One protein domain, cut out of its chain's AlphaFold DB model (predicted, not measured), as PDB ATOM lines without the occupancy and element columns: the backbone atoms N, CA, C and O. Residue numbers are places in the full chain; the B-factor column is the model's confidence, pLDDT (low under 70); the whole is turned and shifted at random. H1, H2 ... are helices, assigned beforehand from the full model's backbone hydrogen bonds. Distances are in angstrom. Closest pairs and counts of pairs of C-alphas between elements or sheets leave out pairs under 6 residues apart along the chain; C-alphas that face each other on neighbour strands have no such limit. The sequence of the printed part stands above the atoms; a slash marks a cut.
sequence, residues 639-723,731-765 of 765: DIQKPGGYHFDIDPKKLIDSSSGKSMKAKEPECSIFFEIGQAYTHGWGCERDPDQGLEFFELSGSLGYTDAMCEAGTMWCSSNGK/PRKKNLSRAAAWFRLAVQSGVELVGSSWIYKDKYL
ATOM      1  N   ASP A 639     -20.003  41.225 -10.887       88.50
ATOM      2  CA  ASP A 639     -20.576  40.580  -9.709       88.50
ATOM      3  C   ASP A 639     -21.484  39.415 -10.122       88.50
ATOM      4  O   ASP A 639     -22.570  39.599 -10.674       88.50
ATOM      5  N   ILE A 640     -21.035  38.200  -9.815       86.38
ATOM      6  CA  ILE A 640     -21.740  36.948 -10.109       86.38
ATOM      7  C   ILE A 640     -23.046  36.826  -9.294       86.38
ATOM      8  O   ILE A 640     -23.957  36.116  -9.712       86.38
ATOM      9  N   GLN A 641     -23.166  37.516  -8.153       83.44
ATOM     10  CA  GLN A 641     -24.354  37.477  -7.284       83.44
ATOM     11  C   GLN A 641     -25.497  38.381  -7.779       83.44
ATOM     12  O   GLN A 641     -26.598  38.327  -7.229       83.44
ATOM     13  N   LYS A 642     -25.264  39.229  -8.792       83.31
ATOM     14  CA  LYS A 642     -26.209  40.273  -9.207       83.31
ATOM     15  C   LYS A 642     -27.550  39.683  -9.698       83.31
ATOM     16  O   LYS A 642     -27.593  39.060 -10.765       83.31
ATOM     17  N   PRO A 643     -28.678  39.921  -8.998       73.00
ATOM     18  CA  PRO A 643     -29.975  39.388  -9.405       73.00
ATOM     19  C   PRO A 643     -30.441  40.023 -10.721       73.00
ATOM     20  O   PRO A 643     -30.318  41.231 -10.924       73.00
ATOM     21  N   GLY A 644     -30.982  39.198 -11.621       74.75
ATOM     22  CA  GLY A 644     -31.378  39.617 -12.972       74.75
ATOM     23  C   GLY A 644     -30.227  39.713 -13.983       74.75
ATOM     24  O   GLY A 644     -30.483  40.044 -15.138       74.75
ATOM     25  N   GLY A 645     -28.987  39.402 -13.584       82.62
ATOM     26  CA  GLY A 645     -27.837  39.337 -14.487       82.62
ATOM     27  C   GLY A 645     -27.406  40.696 -15.046       82.62
ATOM     28  O   GLY A 645     -27.617  41.754 -14.445       82.62
ATOM     29  N   TYR A 646     -26.753  40.669 -16.202       86.19
ATOM     30  CA  TYR A 646     -26.272  41.837 -16.933       86.19
ATOM     31  C   TYR A 646     -27.023  42.010 -18.254       86.19
ATOM     32  O   TYR A 646     -27.449  41.047 -18.882       86.19
ATOM     33  N   HIS A 647     -27.189  43.265 -18.655       87.25
ATOM     34  CA  HIS A 647     -27.735  43.649 -19.947       87.25
ATOM     35  C   HIS A 647     -27.000  44.910 -20.394       87.25
ATOM     36  O   HIS A 647     -26.776  45.806 -19.570       87.25
ATOM     37  N   PHE A 648     -26.606  44.971 -21.663       88.62
ATOM     38  CA  PHE A 648     -25.838  46.079 -22.220       88.62
ATOM     39  C   PHE A 648     -26.560  46.638 -23.456       88.62
ATOM     40  O   PHE A 648     -26.731  45.936 -24.451       88.62
ATOM     41  N   ASP A 649     -26.970  47.912 -23.411       87.69
ATOM     42  CA  ASP A 649     -27.627  48.585 -24.545       87.69
ATOM     43  C   ASP A 649     -26.610  48.915 -25.650       87.69
ATOM     44  O   ASP A 649     -26.057  50.012 -25.745       87.69
ATOM     45  N   ILE A 650     -26.305  47.898 -26.451       90.50
ATOM     46  CA  ILE A 650     -25.314  47.933 -27.523       90.50
ATOM     47  C   ILE A 650     -26.045  47.793 -28.853       90.50
ATOM     48  O   ILE A 650     -26.799  46.844 -29.056       90.50
ATOM     49  N   ASP A 651     -25.787  48.701 -29.793       89.62
ATOM     50  CA  ASP A 651     -26.305  48.615 -31.160       89.62
ATOM     51  C   ASP A 651     -25.157  48.496 -32.170       89.62
ATOM     52  O   ASP A 651     -24.459  49.485 -32.415       89.62
ATOM     53  N   PRO A 652     -24.985  47.343 -32.847       89.31
ATOM     54  CA  PRO A 652     -23.918  47.181 -33.834       89.31
ATOM     55  C   PRO A 652     -24.046  48.134 -35.028       89.31
ATOM     56  O   PRO A 652     -23.036  48.469 -35.634       89.31
ATOM     57  N   LYS A 653     -25.254  48.629 -35.349       88.25
ATOM     58  CA  LYS A 653     -25.429  49.666 -36.383       88.25
ATOM     59  C   LYS A 653     -24.753  50.981 -35.976       88.25
ATOM     60  O   LYS A 653     -23.864  51.436 -36.686       88.25
ATOM     61  N   LYS A 654     -25.048  51.490 -34.767       89.44
ATOM     62  CA  LYS A 654     -24.407  52.695 -34.208       89.44
ATOM     63  C   LYS A 654     -22.877  52.560 -34.160       89.44
ATOM     64  O   LYS A 654     -22.181  53.549 -34.370       89.44
ATOM     65  N   LEU A 655     -22.349  51.357 -33.903       88.31
ATOM     66  CA  LEU A 655     -20.904  51.081 -33.905       88.31
ATOM     67  C   LEU A 655     -20.281  51.151 -35.311       88.31
ATOM     68  O   LEU A 655     -19.208  51.737 -35.454       88.31
ATOM     69  N   ILE A 656     -20.943  50.621 -36.348       86.56
ATOM     70  CA  ILE A 656     -20.514  50.774 -37.755       86.56
ATOM     71  C   ILE A 656     -20.491  52.260 -38.138       86.56
ATOM     72  O   ILE A 656     -19.476  52.759 -38.624       86.56
ATOM     73  N   ASP A 657     -21.580  52.981 -37.858       86.69
ATOM     74  CA  ASP A 657     -21.717  54.400 -38.205       86.69
ATOM     75  C   ASP A 657     -20.628  55.245 -37.510       86.69
ATOM     76  O   ASP A 657     -19.935  56.044 -38.142       86.69
ATOM     77  N   SER A 658     -20.412  55.003 -36.211       84.06
ATOM     78  CA  SER A 658     -19.440  55.732 -35.380       84.06
ATOM     79  C   SER A 658     -17.978  55.428 -35.723       84.06
ATOM     80  O   SER A 658     -17.101  56.250 -35.463       84.06
ATOM     81  N   SER A 659     -17.686  54.259 -36.300       78.44
ATOM     82  CA  SER A 659     -16.319  53.856 -36.659       78.44
ATOM     83  C   SER A 659     -15.863  54.387 -38.025       78.44
ATOM     84  O   SER A 659     -14.682  54.283 -38.363       78.44
ATOM     85  N   SER A 660     -16.728  55.065 -38.791       75.25
ATOM     86  CA  SER A 660     -16.376  55.800 -40.025       75.25
ATOM     87  C   SER A 660     -15.679  54.958 -41.113       75.25
ATOM     88  O   SER A 660     -14.845  55.465 -41.861       75.25
ATOM     89  N   GLY A 661     -15.970  53.653 -41.173       69.75
ATOM     90  CA  GLY A 661     -15.318  52.707 -42.090       69.75
ATOM     91  C   GLY A 661     -13.896  52.282 -41.689       69.75
ATOM     92  O   GLY A 661     -13.237  51.576 -42.447       69.75
ATOM     93  N   LYS A 662     -13.405  52.686 -40.510       78.44
ATOM     94  CA  LYS A 662     -12.098  52.277 -39.966       78.44
ATOM     95  C   LYS A 662     -12.249  51.015 -39.113       78.44
ATOM     96  O   LYS A 662     -13.265  50.852 -38.439       78.44
ATOM     97  N   SER A 663     -11.232  50.153 -39.107       80.06
ATOM     98  CA  SER A 663     -11.165  49.013 -38.181       80.06
ATOM     99  C   SER A 663     -11.145  49.501 -36.725       80.06
ATOM    100  O   SER A 663     -10.465  50.483 -36.401       80.06
ATOM    101  N   MET A 664     -11.903  48.837 -35.848       84.44
ATOM    102  CA  MET A 664     -11.879  49.126 -34.414       84.44
ATOM    103  C   MET A 664     -10.651  48.466 -33.782       84.44
ATOM    104  O   MET A 664     -10.419  47.275 -33.960       84.44
ATOM    105  N   LYS A 665      -9.867  49.226 -33.008       87.88
ATOM    106  CA  LYS A 665      -8.762  48.653 -32.228       87.88
ATOM    107  C   LYS A 665      -9.320  47.928 -31.004       87.88
ATOM    108  O   LYS A 665     -10.004  48.560 -30.199       87.88
ATOM    109  N   ALA A 666      -8.991  46.646 -30.861       91.19
ATOM    110  CA  ALA A 666      -9.320  45.847 -29.685       91.19
ATOM    111  C   ALA A 666      -8.745  46.478 -28.404       91.19
ATOM    112  O   ALA A 666      -7.559  46.815 -28.337       91.19
ATOM    113  N   LYS A 667      -9.593  46.648 -27.386       92.25
ATOM    114  CA  LYS A 667      -9.210  47.139 -26.055       92.25
ATOM    115  C   LYS A 667      -8.778  45.977 -25.165       92.25
ATOM    116  O   LYS A 667      -9.509  45.555 -24.268       92.25
ATOM    117  N   GLU A 668      -7.601  45.434 -25.440       91.44
ATOM    118  CA  GLU A 668      -7.015  44.396 -24.591       91.44
ATOM    119  C   GLU A 668      -6.502  44.968 -23.256       91.44
ATOM    120  O   GLU A 668      -6.048  46.114 -23.223       91.44
ATOM    121  N   PRO A 669      -6.555  44.197 -22.152       93.62
ATOM    122  CA  PRO A 669      -7.122  42.846 -22.032       93.62
ATOM    123  C   PRO A 669      -8.642  42.827 -21.757       93.62
ATOM    124  O   PRO A 669      -9.230  41.752 -21.641       93.62
ATOM    125  N   GLU A 670      -9.295  43.990 -21.620       94.50
ATOM    126  CA  GLU A 670     -10.714  44.093 -21.229       94.50
ATOM    127  C   GLU A 670     -11.641  43.321 -22.178       94.50
ATOM    128  O   GLU A 670     -12.538  42.604 -21.735       94.50
ATOM    129  N   CYS A 671     -11.411  43.422 -23.489       95.56
ATOM    130  CA  CYS A 671     -12.260  42.764 -24.475       95.56
ATOM    131  C   CYS A 671     -12.118  41.228 -24.473       95.56
ATOM    132  O   CYS A 671     -13.145  40.543 -24.530       95.56
ATOM    133  N   SER A 672     -10.909  40.687 -24.264       96.00
ATOM    134  CA  SER A 672     -10.693  39.252 -24.014       96.00
ATOM    135  C   SER A 672     -11.361  38.764 -22.721       96.00
ATOM    136  O   SER A 672     -11.935  37.675 -22.699       96.00
ATOM    137  N   ILE A 673     -11.359  39.569 -21.649       97.19
ATOM    138  CA  ILE A 673     -12.039  39.216 -20.389       97.19
ATOM    139  C   ILE A 673     -13.539  39.005 -20.622       97.19
ATOM    140  O   ILE A 673     -14.079  37.963 -20.246       97.19
ATOM    141  N   PHE A 674     -14.224  39.950 -21.272       97.31
ATOM    142  CA  PHE A 674     -15.662  39.808 -21.532       97.31
ATOM    143  C   PHE A 674     -15.978  38.677 -22.524       97.31
ATOM    144  O   PHE A 674     -16.996  38.005 -22.358       97.31
ATOM    145  N   PHE A 675     -15.089  38.389 -23.484       97.44
ATOM    146  CA  PHE A 675     -15.223  37.210 -24.347       97.44
ATOM    147  C   PHE A 675     -15.193  35.908 -23.533       97.44
ATOM    148  O   PHE A 675     -16.085  35.076 -23.675       97.44
ATOM    149  N   GLU A 676     -14.241  35.751 -22.611       96.94
ATOM    150  CA  GLU A 676     -14.102  34.539 -21.791       96.94
ATOM    151  C   GLU A 676     -15.202  34.358 -20.730       96.94
ATOM    152  O   GLU A 676     -15.473  33.223 -20.311       96.94
ATOM    153  N   ILE A 677     -15.877  35.444 -20.336       96.19
ATOM    154  CA  ILE A 677     -17.133  35.414 -19.565       96.19
ATOM    155  C   ILE A 677     -18.289  34.938 -20.461       96.19
ATOM    156  O   ILE A 677     -19.038  34.041 -20.067       96.19
ATOM    157  N   GLY A 678     -18.405  35.462 -21.687       95.50
ATOM    158  CA  GLY A 678     -19.390  35.009 -22.679       95.50
ATOM    159  C   GLY A 678     -19.234  33.526 -23.042       95.50
ATOM    160  O   GLY A 678     -20.214  32.774 -23.040       95.50
ATOM    161  N   GLN A 679     -17.994  33.067 -23.241       95.31
ATOM    162  CA  GLN A 679     -17.655  31.653 -23.427       95.31
ATOM    163  C   GLN A 679     -18.075  30.808 -22.217       95.31
ATOM    164  O   GLN A 679     -18.662  29.738 -22.386       95.31
ATOM    165  N   ALA A 680     -17.827  31.288 -20.993       95.31
ATOM    166  CA  ALA A 680     -18.181  30.559 -19.781       95.31
ATOM    167  C   ALA A 680     -19.696  30.355 -19.645       95.31
ATOM    168  O   ALA A 680     -20.134  29.218 -19.467       95.31
ATOM    169  N   TYR A 681     -20.492  31.417 -19.805       93.88
ATOM    170  CA  TYR A 681     -21.956  31.351 -19.743       93.88
ATOM    171  C   TYR A 681     -22.565  30.511 -20.876       93.88
ATOM    172  O   TYR A 681     -23.449  29.686 -20.630       93.88
ATOM    173  N   THR A 682     -22.071  30.645 -22.113       91.75
ATOM    174  CA  THR A 682     -22.570  29.845 -23.247       91.75
ATOM    175  C   THR A 682     -22.278  28.353 -23.103       91.75
ATOM    176  O   THR A 682     -23.099  27.545 -23.544       91.75
ATOM    177  N   HIS A 683     -21.165  27.961 -22.477       91.31
ATOM    178  CA  HIS A 683     -20.803  26.554 -22.288       91.31
ATOM    179  C   HIS A 683     -21.306  25.956 -20.966       91.31
ATOM    180  O   HIS A 683     -21.734  24.796 -20.967       91.31
ATOM    181  N   GLY A 684     -21.333  26.741 -19.885       92.25
ATOM    182  CA  GLY A 684     -21.523  26.295 -18.499       92.25
ATOM    183  C   GLY A 684     -20.200  26.032 -17.762       92.25
ATOM    184  O   GLY A 684     -20.117  25.105 -16.955       92.25
ATOM    185  N   TRP A 685     -19.134  26.777 -18.073       93.31
ATOM    186  CA  TRP A 685     -17.821  26.609 -17.434       93.31
ATOM    187  C   TRP A 685     -17.759  27.387 -16.117       93.31
ATOM    188  O   TRP A 685     -17.531  28.591 -16.104       93.31
ATOM    189  N   GLY A 686     -17.980  26.684 -15.003       90.38
ATOM    190  CA  GLY A 686     -17.928  27.253 -13.650       90.38
ATOM    191  C   GLY A 686     -19.221  27.918 -13.171       90.38
ATOM    192  O   GLY A 686     -19.384  28.124 -11.969       90.38
ATOM    193  N   CYS A 687     -20.151  28.193 -14.083       92.31
ATOM    194  CA  CYS A 687     -21.445  28.827 -13.845       92.31
ATOM    195  C   CYS A 687     -22.612  27.978 -14.385       92.31
ATOM    196  O   CYS A 687     -22.408  26.968 -15.063       92.31
ATOM    197  N   GLU A 688     -23.852  28.385 -14.092       90.44
ATOM    198  CA  GLU A 688     -25.017  27.839 -14.793       90.44
ATOM    199  C   GLU A 688     -25.020  28.303 -16.261       90.44
ATOM    200  O   GLU A 688     -24.635  29.429 -16.582       90.44
ATOM    201  N   ARG A 689     -25.418  27.405 -17.170       91.25
ATOM    202  CA  ARG A 689     -25.342  27.627 -18.616       91.25
ATOM    203  C   ARG A 689     -26.464  28.552 -19.095       91.25
ATOM    204  O   ARG A 689     -27.539  28.077 -19.467       91.25
ATOM    205  N   ASP A 690     -26.164  29.840 -19.181       89.38
ATOM    206  CA  ASP A 690     -27.041  30.861 -19.750       89.38
ATOM    207  C   ASP A 690     -26.492  31.381 -21.102       89.38
ATOM    208  O   ASP A 690     -25.648  32.279 -21.146       89.38
ATOM    209  N   PRO A 691     -26.956  30.845 -22.250       88.50
ATOM    210  CA  PRO A 691     -26.537  31.335 -23.561       88.50
ATOM    211  C   PRO A 691     -27.126  32.713 -23.903       88.50
ATOM    212  O   PRO A 691     -26.702  33.323 -24.889       88.50
ATOM    213  N   ASP A 692     -28.096  33.211 -23.134       88.69
ATOM    214  CA  ASP A 692     -28.693  34.514 -23.370       88.69
ATOM    215  C   ASP A 692     -27.877  35.630 -22.707       88.69
ATOM    216  O   ASP A 692     -27.547  36.589 -23.410       88.69
ATOM    217  N   GLN A 693     -27.417  35.436 -21.466       90.19
ATOM    218  CA  GLN A 693     -26.358  36.235 -20.824       90.19
ATOM    219  C   GLN A 693     -25.025  36.148 -21.575       90.19
ATOM    220  O   GLN A 693     -24.358  37.160 -21.771       90.19
ATOM    221  N   GLY A 694     -24.644  34.957 -22.048       93.38
ATOM    222  CA  GLY A 694     -23.406  34.782 -22.812       93.38
ATOM    223  C   GLY A 694     -23.338  35.655 -24.074       93.38
ATOM    224  O   GLY A 694     -22.269  36.159 -24.409       93.38
ATOM    225  N   LEU A 695     -24.483  35.910 -24.726       93.19
ATOM    226  CA  LEU A 695     -24.553  36.830 -25.866       93.19
ATOM    227  C   LEU A 695     -24.346  38.296 -25.462       93.19
ATOM    228  O   LEU A 695     -23.637  39.001 -26.167       93.19
ATOM    229  N   GLU A 696     -24.910  38.748 -24.340       93.50
ATOM    230  CA  GLU A 696     -24.719  40.123 -23.843       93.50
ATOM    231  C   GLU A 696     -23.220  40.422 -23.637       93.50
ATOM    232  O   GLU A 696     -22.718  41.466 -24.054       93.50
ATOM    233  N   PHE A 697     -22.466  39.463 -23.083       96.19
ATOM    234  CA  PHE A 697     -21.014  39.579 -22.917       96.19
ATOM    235  C   PHE A 697     -20.222  39.502 -24.237       96.19
ATOM    236  O   PHE A 697     -19.209  40.194 -24.372       96.19
ATOM    237  N   PHE A 698     -20.683  38.741 -25.236       96.44
ATOM    238  CA  PHE A 698     -20.105  38.785 -26.587       96.44
ATOM    239  C   PHE A 698     -20.391  40.112 -27.306       96.44
ATOM    240  O   PHE A 698     -19.496  40.654 -27.949       96.44
ATOM    241  N   GLU A 699     -21.588  40.687 -27.168       95.19
ATOM    242  CA  GLU A 699     -21.892  42.018 -27.711       95.19
ATOM    243  C   GLU A 699     -21.050  43.108 -27.022       95.19
ATOM    244  O   GLU A 699     -20.531  43.997 -27.700       95.19
ATOM    245  N   LEU A 700     -20.809  42.993 -25.708       95.94
ATOM    246  CA  LEU A 700     -19.880  43.861 -24.977       95.94
ATOM    247  C   LEU A 700     -18.443  43.733 -25.502       95.94
ATOM    248  O   LEU A 700     -17.851  44.732 -25.911       95.94
ATOM    249  N   SER A 701     -17.893  42.521 -25.563       96.38
ATOM    250  CA  SER A 701     -16.544  42.272 -26.091       96.38
ATOM    251  C   SER A 701     -16.381  42.745 -27.549       96.38
ATOM    252  O   SER A 701     -15.410  43.433 -27.880       96.38
ATOM    253  N   GLY A 702     -17.382  42.499 -28.401       94.88
ATOM    254  CA  GLY A 702     -17.426  42.991 -29.779       94.88
ATOM    255  C   GLY A 702     -17.462  44.520 -29.869       94.88
ATOM    256  O   GLY A 702     -16.764  45.102 -30.697       94.88
ATOM    257  N   SER A 703     -18.191  45.208 -28.982       94.12
ATOM    258  CA  SER A 703     -18.194  46.682 -28.922       94.12
ATOM    259  C   SER A 703     -16.849  47.290 -28.498       94.12
ATOM    260  O   SER A 703     -16.566  48.449 -28.802       94.12
ATOM    261  N   LEU A 704     -15.996  46.498 -27.844       93.75
ATOM    262  CA  LEU A 704     -14.630  46.856 -27.460       93.75
ATOM    263  C   LEU A 704     -13.583  46.476 -28.528       93.75
ATOM    264  O   LEU A 704     -12.392  46.686 -28.302       93.75
ATOM    265  N   GLY A 705     -14.009  45.955 -29.686       92.88
ATOM    266  CA  GLY A 705     -13.151  45.678 -30.845       92.88
ATOM    267  C   GLY A 705     -12.674  44.232 -31.003       92.88
ATOM    268  O   GLY A 705     -11.888  43.976 -31.909       92.88
ATOM    269  N   TYR A 706     -13.136  43.282 -30.181       95.62
ATOM    270  CA  TYR A 706     -12.725  41.879 -30.304       95.62
ATOM    271  C   TYR A 706     -13.454  41.183 -31.466       95.62
ATOM    272  O   TYR A 706     -14.675  41.002 -31.432       95.62
ATOM    273  N   THR A 707     -12.717  40.803 -32.512       94.81
ATOM    274  CA  THR A 707     -13.258  40.273 -33.780       94.81
ATOM    275  C   THR A 707     -14.077  39.003 -33.607       94.81
ATOM    276  O   THR A 707     -15.128  38.839 -34.233       94.81
ATOM    277  N   ASP A 708     -13.622  38.118 -32.732       94.88
ATOM    278  CA  ASP A 708     -14.171  36.771 -32.615       94.88
ATOM    279  C   ASP A 708     -15.491  36.820 -31.836       94.88
ATOM    280  O   ASP A 708     -16.458  36.153 -32.197       94.88
ATOM    281  N   ALA A 709     -15.601  37.745 -30.873       96.31
ATOM    282  CA  ALA A 709     -16.852  38.061 -30.190       96.31
ATOM    283  C   ALA A 709     -17.909  38.651 -31.138       96.31
ATOM    284  O   ALA A 709     -19.087  38.325 -31.004       96.31
ATOM    285  N   MET A 710     -17.520  39.466 -32.131       95.50
ATOM    286  CA  MET A 710     -18.454  39.924 -33.174       95.50
ATOM    287  C   MET A 710     -18.963  38.747 -34.020       95.50
ATOM    288  O   MET A 710     -20.140  38.701 -34.382       95.50
ATOM    289  N   CYS A 711     -18.091  37.783 -34.327       94.62
ATOM    290  CA  CYS A 711     -18.439  36.601 -35.116       94.62
ATOM    291  C   CYS A 711     -19.339  35.630 -34.338       94.62
ATOM    292  O   CYS A 711     -20.332  35.145 -34.888       94.62
ATOM    293  N   GLU A 712     -19.062  35.405 -33.053       94.75
ATOM    294  CA  GLU A 712     -19.923  34.632 -32.156       94.75
ATOM    295  C   GLU A 712     -21.262  35.336 -31.919       94.75
ATOM    296  O   GLU A 712     -22.312  34.719 -32.089       94.75
ATOM    297  N   ALA A 713     -21.280  36.647 -31.653       94.12
ATOM    298  CA  ALA A 713     -22.525  37.408 -31.525       94.12
ATOM    299  C   ALA A 713     -23.375  37.341 -32.807       94.12
ATOM    300  O   ALA A 713     -24.581  37.079 -32.749       94.12
ATOM    301  N   GLY A 714     -22.754  37.493 -33.982       93.19
ATOM    302  CA  GLY A 714     -23.409  37.304 -35.278       93.19
ATOM    303  C   GLY A 714     -23.992  35.895 -35.443       93.19
ATOM    304  O   GLY A 714     -25.149  35.742 -35.844       93.19
ATOM    305  N   THR A 715     -23.232  34.863 -35.072       91.88
ATOM    306  CA  THR A 715     -23.628  33.446 -35.160       91.88
ATOM    307  C   THR A 715     -24.769  33.105 -34.199       91.88
ATOM    308  O   THR A 715     -25.727  32.424 -34.583       91.88
ATOM    309  N   MET A 716     -24.730  33.653 -32.986       90.75
ATOM    310  CA  MET A 716     -25.769  33.550 -31.962       90.75
ATOM    311  C   MET A 716     -27.069  34.236 -32.403       90.75
ATOM    312  O   MET A 716     -28.131  33.636 -32.270       90.75
ATOM    313  N   TRP A 717     -27.020  35.423 -33.022       90.62
ATOM    314  CA  TRP A 717     -28.212  36.076 -33.595       90.62
ATOM    315  C   TRP A 717     -28.743  35.394 -34.865       90.62
ATOM    316  O   TRP A 717     -29.947  35.450 -35.146       90.62
ATOM    317  N   CYS A 718     -27.869  34.735 -35.630       88.62
ATOM    318  CA  CYS A 718     -28.238  33.863 -36.747       88.62
ATOM    319  C   CYS A 718     -28.886  32.547 -36.296       88.62
ATOM    320  O   CYS A 718     -29.625  31.939 -37.079       88.62
ATOM    321  N   SER A 719     -28.641  32.106 -35.068       81.56
ATOM    322  CA  SER A 719     -29.143  30.848 -34.517       81.56
ATOM    323  C   SER A 719     -30.390  31.090 -33.671       81.56
ATOM    324  O   SER A 719     -30.462  32.033 -32.893       81.56
ATOM    325  N   SER A 720     -31.409  30.233 -33.782       65.31
ATOM    326  CA  SER A 720     -32.466  30.221 -32.764       65.31
ATOM    327  C   SER A 720     -32.036  29.260 -31.662       65.31
ATOM    328  O   SER A 720     -32.323  28.066 -31.721       65.31
ATOM    329  N   ASN A 721     -31.295  29.776 -30.678       58.50
ATOM    330  CA  ASN A 721     -30.622  28.958 -29.659       58.50
ATOM    331  C   ASN A 721     -31.549  28.289 -28.624       58.50
ATOM    332  O   ASN A 721     -31.081  27.655 -27.680       58.50
ATOM    333  N   GLY A 722     -32.868  28.322 -28.835       52.66
ATOM    334  CA  GLY A 722     -33.823  27.536 -28.058       52.66
ATOM    335  C   GLY A 722     -33.969  26.099 -28.551       52.66
ATOM    336  O   GLY A 722     -35.023  25.726 -29.072       52.66
ATOM    337  N   LYS A 723     -32.972  25.244 -28.290       47.50
ATOM    338  CA  LYS A 723     -33.265  23.808 -28.142       47.50
ATOM    339  C   LYS A 723     -34.170  23.657 -26.919       47.50
ATOM    340  O   LYS A 723     -33.700  23.815 -25.797       47.50
ATOM    341  N   PRO A 731     -37.269  30.126 -27.152       60.25
ATOM    342  CA  PRO A 731     -36.296  30.339 -28.215       60.25
ATOM    343  C   PRO A 731     -36.150  31.833 -28.514       60.25
ATOM    344  O   PRO A 731     -37.083  32.450 -29.038       60.25
ATOM    345  N   ARG A 732     -34.963  32.400 -28.243       71.19
ATOM    346  CA  ARG A 732     -34.599  33.756 -28.684       71.19
ATOM    347  C   ARG A 732     -34.922  33.901 -30.178       71.19
ATOM    348  O   ARG A 732     -34.568  33.051 -31.007       71.19
ATOM    349  N   LYS A 733     -35.650  34.970 -30.513       76.19
ATOM    350  CA  LYS A 733     -36.077  35.262 -31.887       76.19
ATOM    351  C   LYS A 733     -34.846  35.609 -32.727       76.19
ATOM    352  O   LYS A 733     -34.198  36.621 -32.483       76.19
ATOM    353  N   LYS A 734     -34.555  34.770 -33.725       85.62
ATOM    354  CA  LYS A 734     -33.479  34.963 -34.709       85.62
ATOM    355  C   LYS A 734     -33.577  36.353 -35.350       85.62
ATOM    356  O   LYS A 734     -34.587  36.656 -35.986       85.62
ATOM    357  N   ASN A 735     -32.531  37.169 -35.229       89.56
ATOM    358  CA  ASN A 735     -32.498  38.537 -35.753       89.56
ATOM    359  C   ASN A 735     -31.378  38.688 -36.791       89.56
ATOM    360  O   ASN A 735     -30.246  39.048 -36.476       89.56
ATOM    361  N   LEU A 736     -31.718  38.424 -38.055       91.00
ATOM    362  CA  LEU A 736     -30.755  38.450 -39.158       91.00
ATOM    363  C   LEU A 736     -30.187  39.845 -39.470       91.00
ATOM    364  O   LEU A 736     -29.084  39.908 -40.000       91.00
ATOM    365  N   SER A 737     -30.875  40.947 -39.139       92.31
ATOM    366  CA  SER A 737     -30.304  42.294 -39.334       92.31
ATOM    367  C   SER A 737     -29.280  42.631 -38.246       92.31
ATOM    368  O   SER A 737     -28.206  43.132 -38.571       92.31
ATOM    369  N   ARG A 738     -29.538  42.276 -36.975       92.38
ATOM    370  CA  ARG A 738     -28.542  42.426 -35.894       92.38
ATOM    371  C   ARG A 738     -27.337  41.500 -36.112       92.38
ATOM    372  O   ARG A 738     -26.207  41.955 -35.973       92.38
ATOM    373  N   ALA A 739     -27.565  40.266 -36.575       93.62
ATOM    374  CA  ALA A 739     -26.497  39.358 -37.005       93.62
ATOM    375  C   ALA A 739     -25.650  39.944 -38.150       93.62
ATOM    376  O   ALA A 739     -24.427  39.987 -38.057       93.62
ATOM    377  N   ALA A 740     -26.295  40.433 -39.217       94.31
ATOM    378  CA  ALA A 740     -25.603  41.035 -40.353       94.31
ATOM    379  C   ALA A 740     -24.794  42.276 -39.952       94.31
ATOM    380  O   ALA A 740     -23.690  42.452 -40.454       94.31
ATOM    381  N   ALA A 741     -25.297  43.106 -39.034       94.00
ATOM    382  CA  ALA A 741     -24.549  44.246 -38.513       94.00
ATOM    383  C   ALA A 741     -23.272  43.804 -37.766       94.00
ATOM    384  O   ALA A 741     -22.195  44.297 -38.089       94.00
ATOM    385  N   TRP A 742     -23.348  42.820 -36.861       94.88
ATOM    386  CA  TRP A 742     -22.151  42.272 -36.202       94.88
ATOM    387  C   TRP A 742     -21.135  41.695 -37.195       94.88
ATOM    388  O   TRP A 742     -19.948  42.002 -37.111       94.88
ATOM    389  N   PHE A 743     -21.592  40.941 -38.197       94.88
ATOM    390  CA  PHE A 743     -20.712  40.423 -39.244       94.88
ATOM    391  C   PHE A 743     -20.101  41.526 -40.127       94.88
ATOM    392  O   PHE A 743     -18.932  41.426 -40.491       94.88
ATOM    393  N   ARG A 744     -20.831  42.606 -40.447       93.31
ATOM    394  CA  ARG A 744     -20.267  43.761 -41.176       93.31
ATOM    395  C   ARG A 744     -19.196  44.481 -40.350       93.31
ATOM    396  O   ARG A 744     -18.169  44.852 -40.910       93.31
ATOM    397  N   LEU A 745     -19.398  44.616 -39.037       92.88
ATOM    398  CA  LEU A 745     -18.420  45.197 -38.112       92.88
ATOM    399  C   LEU A 745     -17.150  44.329 -37.995       92.88
ATOM    400  O   LEU A 745     -16.042  44.866 -37.971       92.88
ATOM    401  N   ALA A 746     -17.291  42.998 -38.026       93.75
ATOM    402  CA  ALA A 746     -16.163  42.065 -38.092       93.75
ATOM    403  C   ALA A 746     -15.368  42.207 -39.406       93.75
ATOM    404  O   ALA A 746     -14.143  42.322 -39.371       93.75
ATOM    405  N   VAL A 747     -16.046  42.285 -40.559       92.62
ATOM    406  CA  VAL A 747     -15.388  42.503 -41.867       92.62
ATOM    407  C   VAL A 747     -14.669  43.853 -41.910       92.62
ATOM    408  O   VAL A 747     -13.519  43.918 -42.333       92.62
ATOM    409  N   GLN A 748     -15.293  44.922 -41.407       90.69
ATOM    410  CA  GLN A 748     -14.663  46.241 -41.269       90.69
ATOM    411  C   GLN A 748     -13.440  46.215 -40.334       90.69
ATOM    412  O   GLN A 748     -12.501  46.990 -40.518       90.69
ATOM    413  N   SER A 749     -13.432  45.310 -39.353       89.44
ATOM    414  CA  SER A 749     -12.301  45.105 -38.445       89.44
ATOM    415  C   SER A 749     -11.187  44.224 -39.041       89.44
ATOM    416  O   SER A 749     -10.089  44.207 -38.492       89.44
ATOM    417  N   GLY A 750     -11.429  43.574 -40.188       89.94
ATOM    418  CA  GLY A 750     -10.442  42.807 -40.963       89.94
ATOM    419  C   GLY A 750     -10.767  41.321 -41.180       89.94
ATOM    420  O   GLY A 750      -9.960  40.618 -41.782       89.94
ATOM    421  N   VAL A 751     -11.915  40.820 -40.707       91.56
ATOM    422  CA  VAL A 751     -12.262  39.386 -40.783       91.56
ATOM    423  C   VAL A 751     -12.800  38.997 -42.168       91.56
ATOM    424  O   VAL A 751     -13.837  39.496 -42.604       91.56
ATOM    425  N   GLU A 752     -12.159  38.040 -42.846       91.25
ATOM    426  CA  GLU A 752     -12.641  37.502 -44.128       91.25
ATOM    427  C   GLU A 752     -13.763  36.460 -43.927       91.25
ATOM    428  O   GLU A 752     -13.528  35.260 -43.778       91.25
ATOM    429  N   LEU A 753     -15.021  36.913 -43.936       88.25
ATOM    430  CA  LEU A 753     -16.194  36.044 -43.778       88.25
ATOM    431  C   LEU A 753     -16.600  35.350 -45.094       88.25
ATOM    432  O   LEU A 753     -17.522  35.780 -45.797       88.25
ATOM    433  N   VAL A 754     -15.932  34.238 -45.408       87.06
ATOM    434  CA  VAL A 754     -16.212  33.400 -46.589       87.06
ATOM    435  C   VAL A 754     -17.696  33.004 -46.662       87.06
ATOM    436  O   VAL A 754     -18.275  32.487 -45.711       87.06
ATOM    437  N   GLY A 755     -18.331  33.249 -47.813       84.06
ATOM    438  CA  GLY A 755     -19.744  32.918 -48.060       84.06
ATOM    439  C   GLY A 755     -20.775  33.896 -47.470       84.06
ATOM    440  O   GLY A 755     -21.957  33.812 -47.813       84.06
ATOM    441  N   SER A 756     -20.367  34.878 -46.661       87.06
ATOM    442  CA  SER A 756     -21.288  35.794 -45.963       87.06
ATOM    443  C   SER A 756     -21.835  36.953 -46.810       87.06
ATOM    444  O   SER A 756     -22.325  37.937 -46.267       87.06
ATOM    445  N   SER A 757     -21.872  36.835 -48.142       88.69
ATOM    446  CA  SER A 757     -22.421  37.866 -49.052       88.69
ATOM    447  C   SER A 757     -23.886  38.244 -48.774       88.69
ATOM    448  O   SER A 757     -24.380  39.274 -49.232       88.69
ATOM    449  N   TRP A 758     -24.603  37.435 -47.990       91.88
ATOM    450  CA  TRP A 758     -25.953  37.733 -47.529       91.88
ATOM    451  C   TRP A 758     -26.040  38.938 -46.574       91.88
ATOM    452  O   TRP A 758     -27.110  39.541 -46.528       91.88
ATOM    453  N   ILE A 759     -24.965  39.322 -45.866       92.44
ATOM    454  CA  ILE A 759     -24.978  40.412 -44.862       92.44
ATOM    455  C   ILE A 759     -25.148  41.816 -45.466       92.44
ATOM    456  O   ILE A 759     -25.464  42.762 -44.742       92.44
ATOM    457  N   TYR A 760     -24.963  41.942 -46.784       91.31
ATOM    458  CA  TYR A 760     -25.093  43.186 -47.551       91.31
ATOM    459  C   TYR A 760     -26.436  43.320 -48.287       91.31
ATOM    460  O   TYR A 760     -26.640  44.286 -49.010       91.31
ATOM    461  N   LYS A 761     -27.356  42.356 -48.139       92.25
ATOM    462  CA  LYS A 761     -28.682  42.421 -48.773       92.25
ATOM    463  C   LYS A 761     -29.552  43.449 -48.053       92.25
ATOM    464  O   LYS A 761     -29.684  43.358 -46.837       92.25
ATOM    465  N   ASP A 762     -30.215  44.327 -48.803       88.38
ATOM    466  CA  ASP A 762     -30.959  45.509 -48.323       88.38
ATOM    467  C   ASP A 762     -31.847  45.243 -47.098       88.38
ATOM    468  O   ASP A 762     -31.827  45.988 -46.126       88.38
ATOM    469  N   LYS A 763     -32.554  44.105 -47.092       89.00
ATOM    470  CA  LYS A 763     -33.395  43.619 -45.979       89.00
ATOM    471  C   LYS A 763     -32.670  43.361 -44.642       89.00
ATOM    472  O   LYS A 763     -33.322  42.976 -43.672       89.00
ATOM    473  N   TYR A 764     -31.344  43.482 -44.597       85.81
ATOM    474  CA  TYR A 764     -30.506  43.297 -43.412       85.81
ATOM    475  C   TYR A 764     -29.560  44.475 -43.140       85.81
ATOM    476  O   TYR A 764     -28.857  44.429 -42.123       85.81
ATOM    477  N   LEU A 765     -29.526  45.501 -44.002       81.44
ATOM    478  CA  LEU A 765     -28.789  46.742 -43.740       81.44
ATOM    479  C   LEU A 765     -29.340  47.415 -42.478       81.44
ATOM    480  O   LEU A 765     -28.529  47.616 -41.548       81.44
TER     481      LEU A 765
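Overview. This is residues 639 to 723 and 731 to 765 of the 765 residues of an uncharacterized protein of [Candida] arabinofermentans NRRL YB-2248 (UniProt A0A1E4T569). H2, H3, H4 and H5 stand side by side in a zigzag row, each running against the one before, with H1 and H6 packed on H5. The printed part has 120 residues with six named helices, class all helix. It is compact: radius of gyration of the C-alphas 14.0 A, spans 40 by 33 by 24 A.

Arrangement. H1, residues 652 to 659, touches H5, residues 736 to 749. H2, 670 to 683, H3, 691 to 703, and H4, 707 to 718, form an up-and-down bundle. The closest C-alphas of the hairpin H2 and H3, 678 and 694, are 4.0 A apart. H5 touches H4, opposite ways at a shallow tilt of 15 degrees, and H6, 756 to 760. Every O i to N i+4 pair is within hydrogen-bond range except in H3, 8 of 9, and H6, 0 of 1, with 1 of 2 to N i+3.

Along the chain. H2 measures 20.3 A from first to last C-alpha. C-alpha 652 is at (-23.918, 47.181, -33.834), C-alpha 760 at (-25.093, 43.186, -47.551).

Size, cuts and confidence. Residues 724 to 730 are cut out; C-alphas 723 and 731 are 7.2 A apart. pLDDT is under 70 at 661, 720 to 723 and 731.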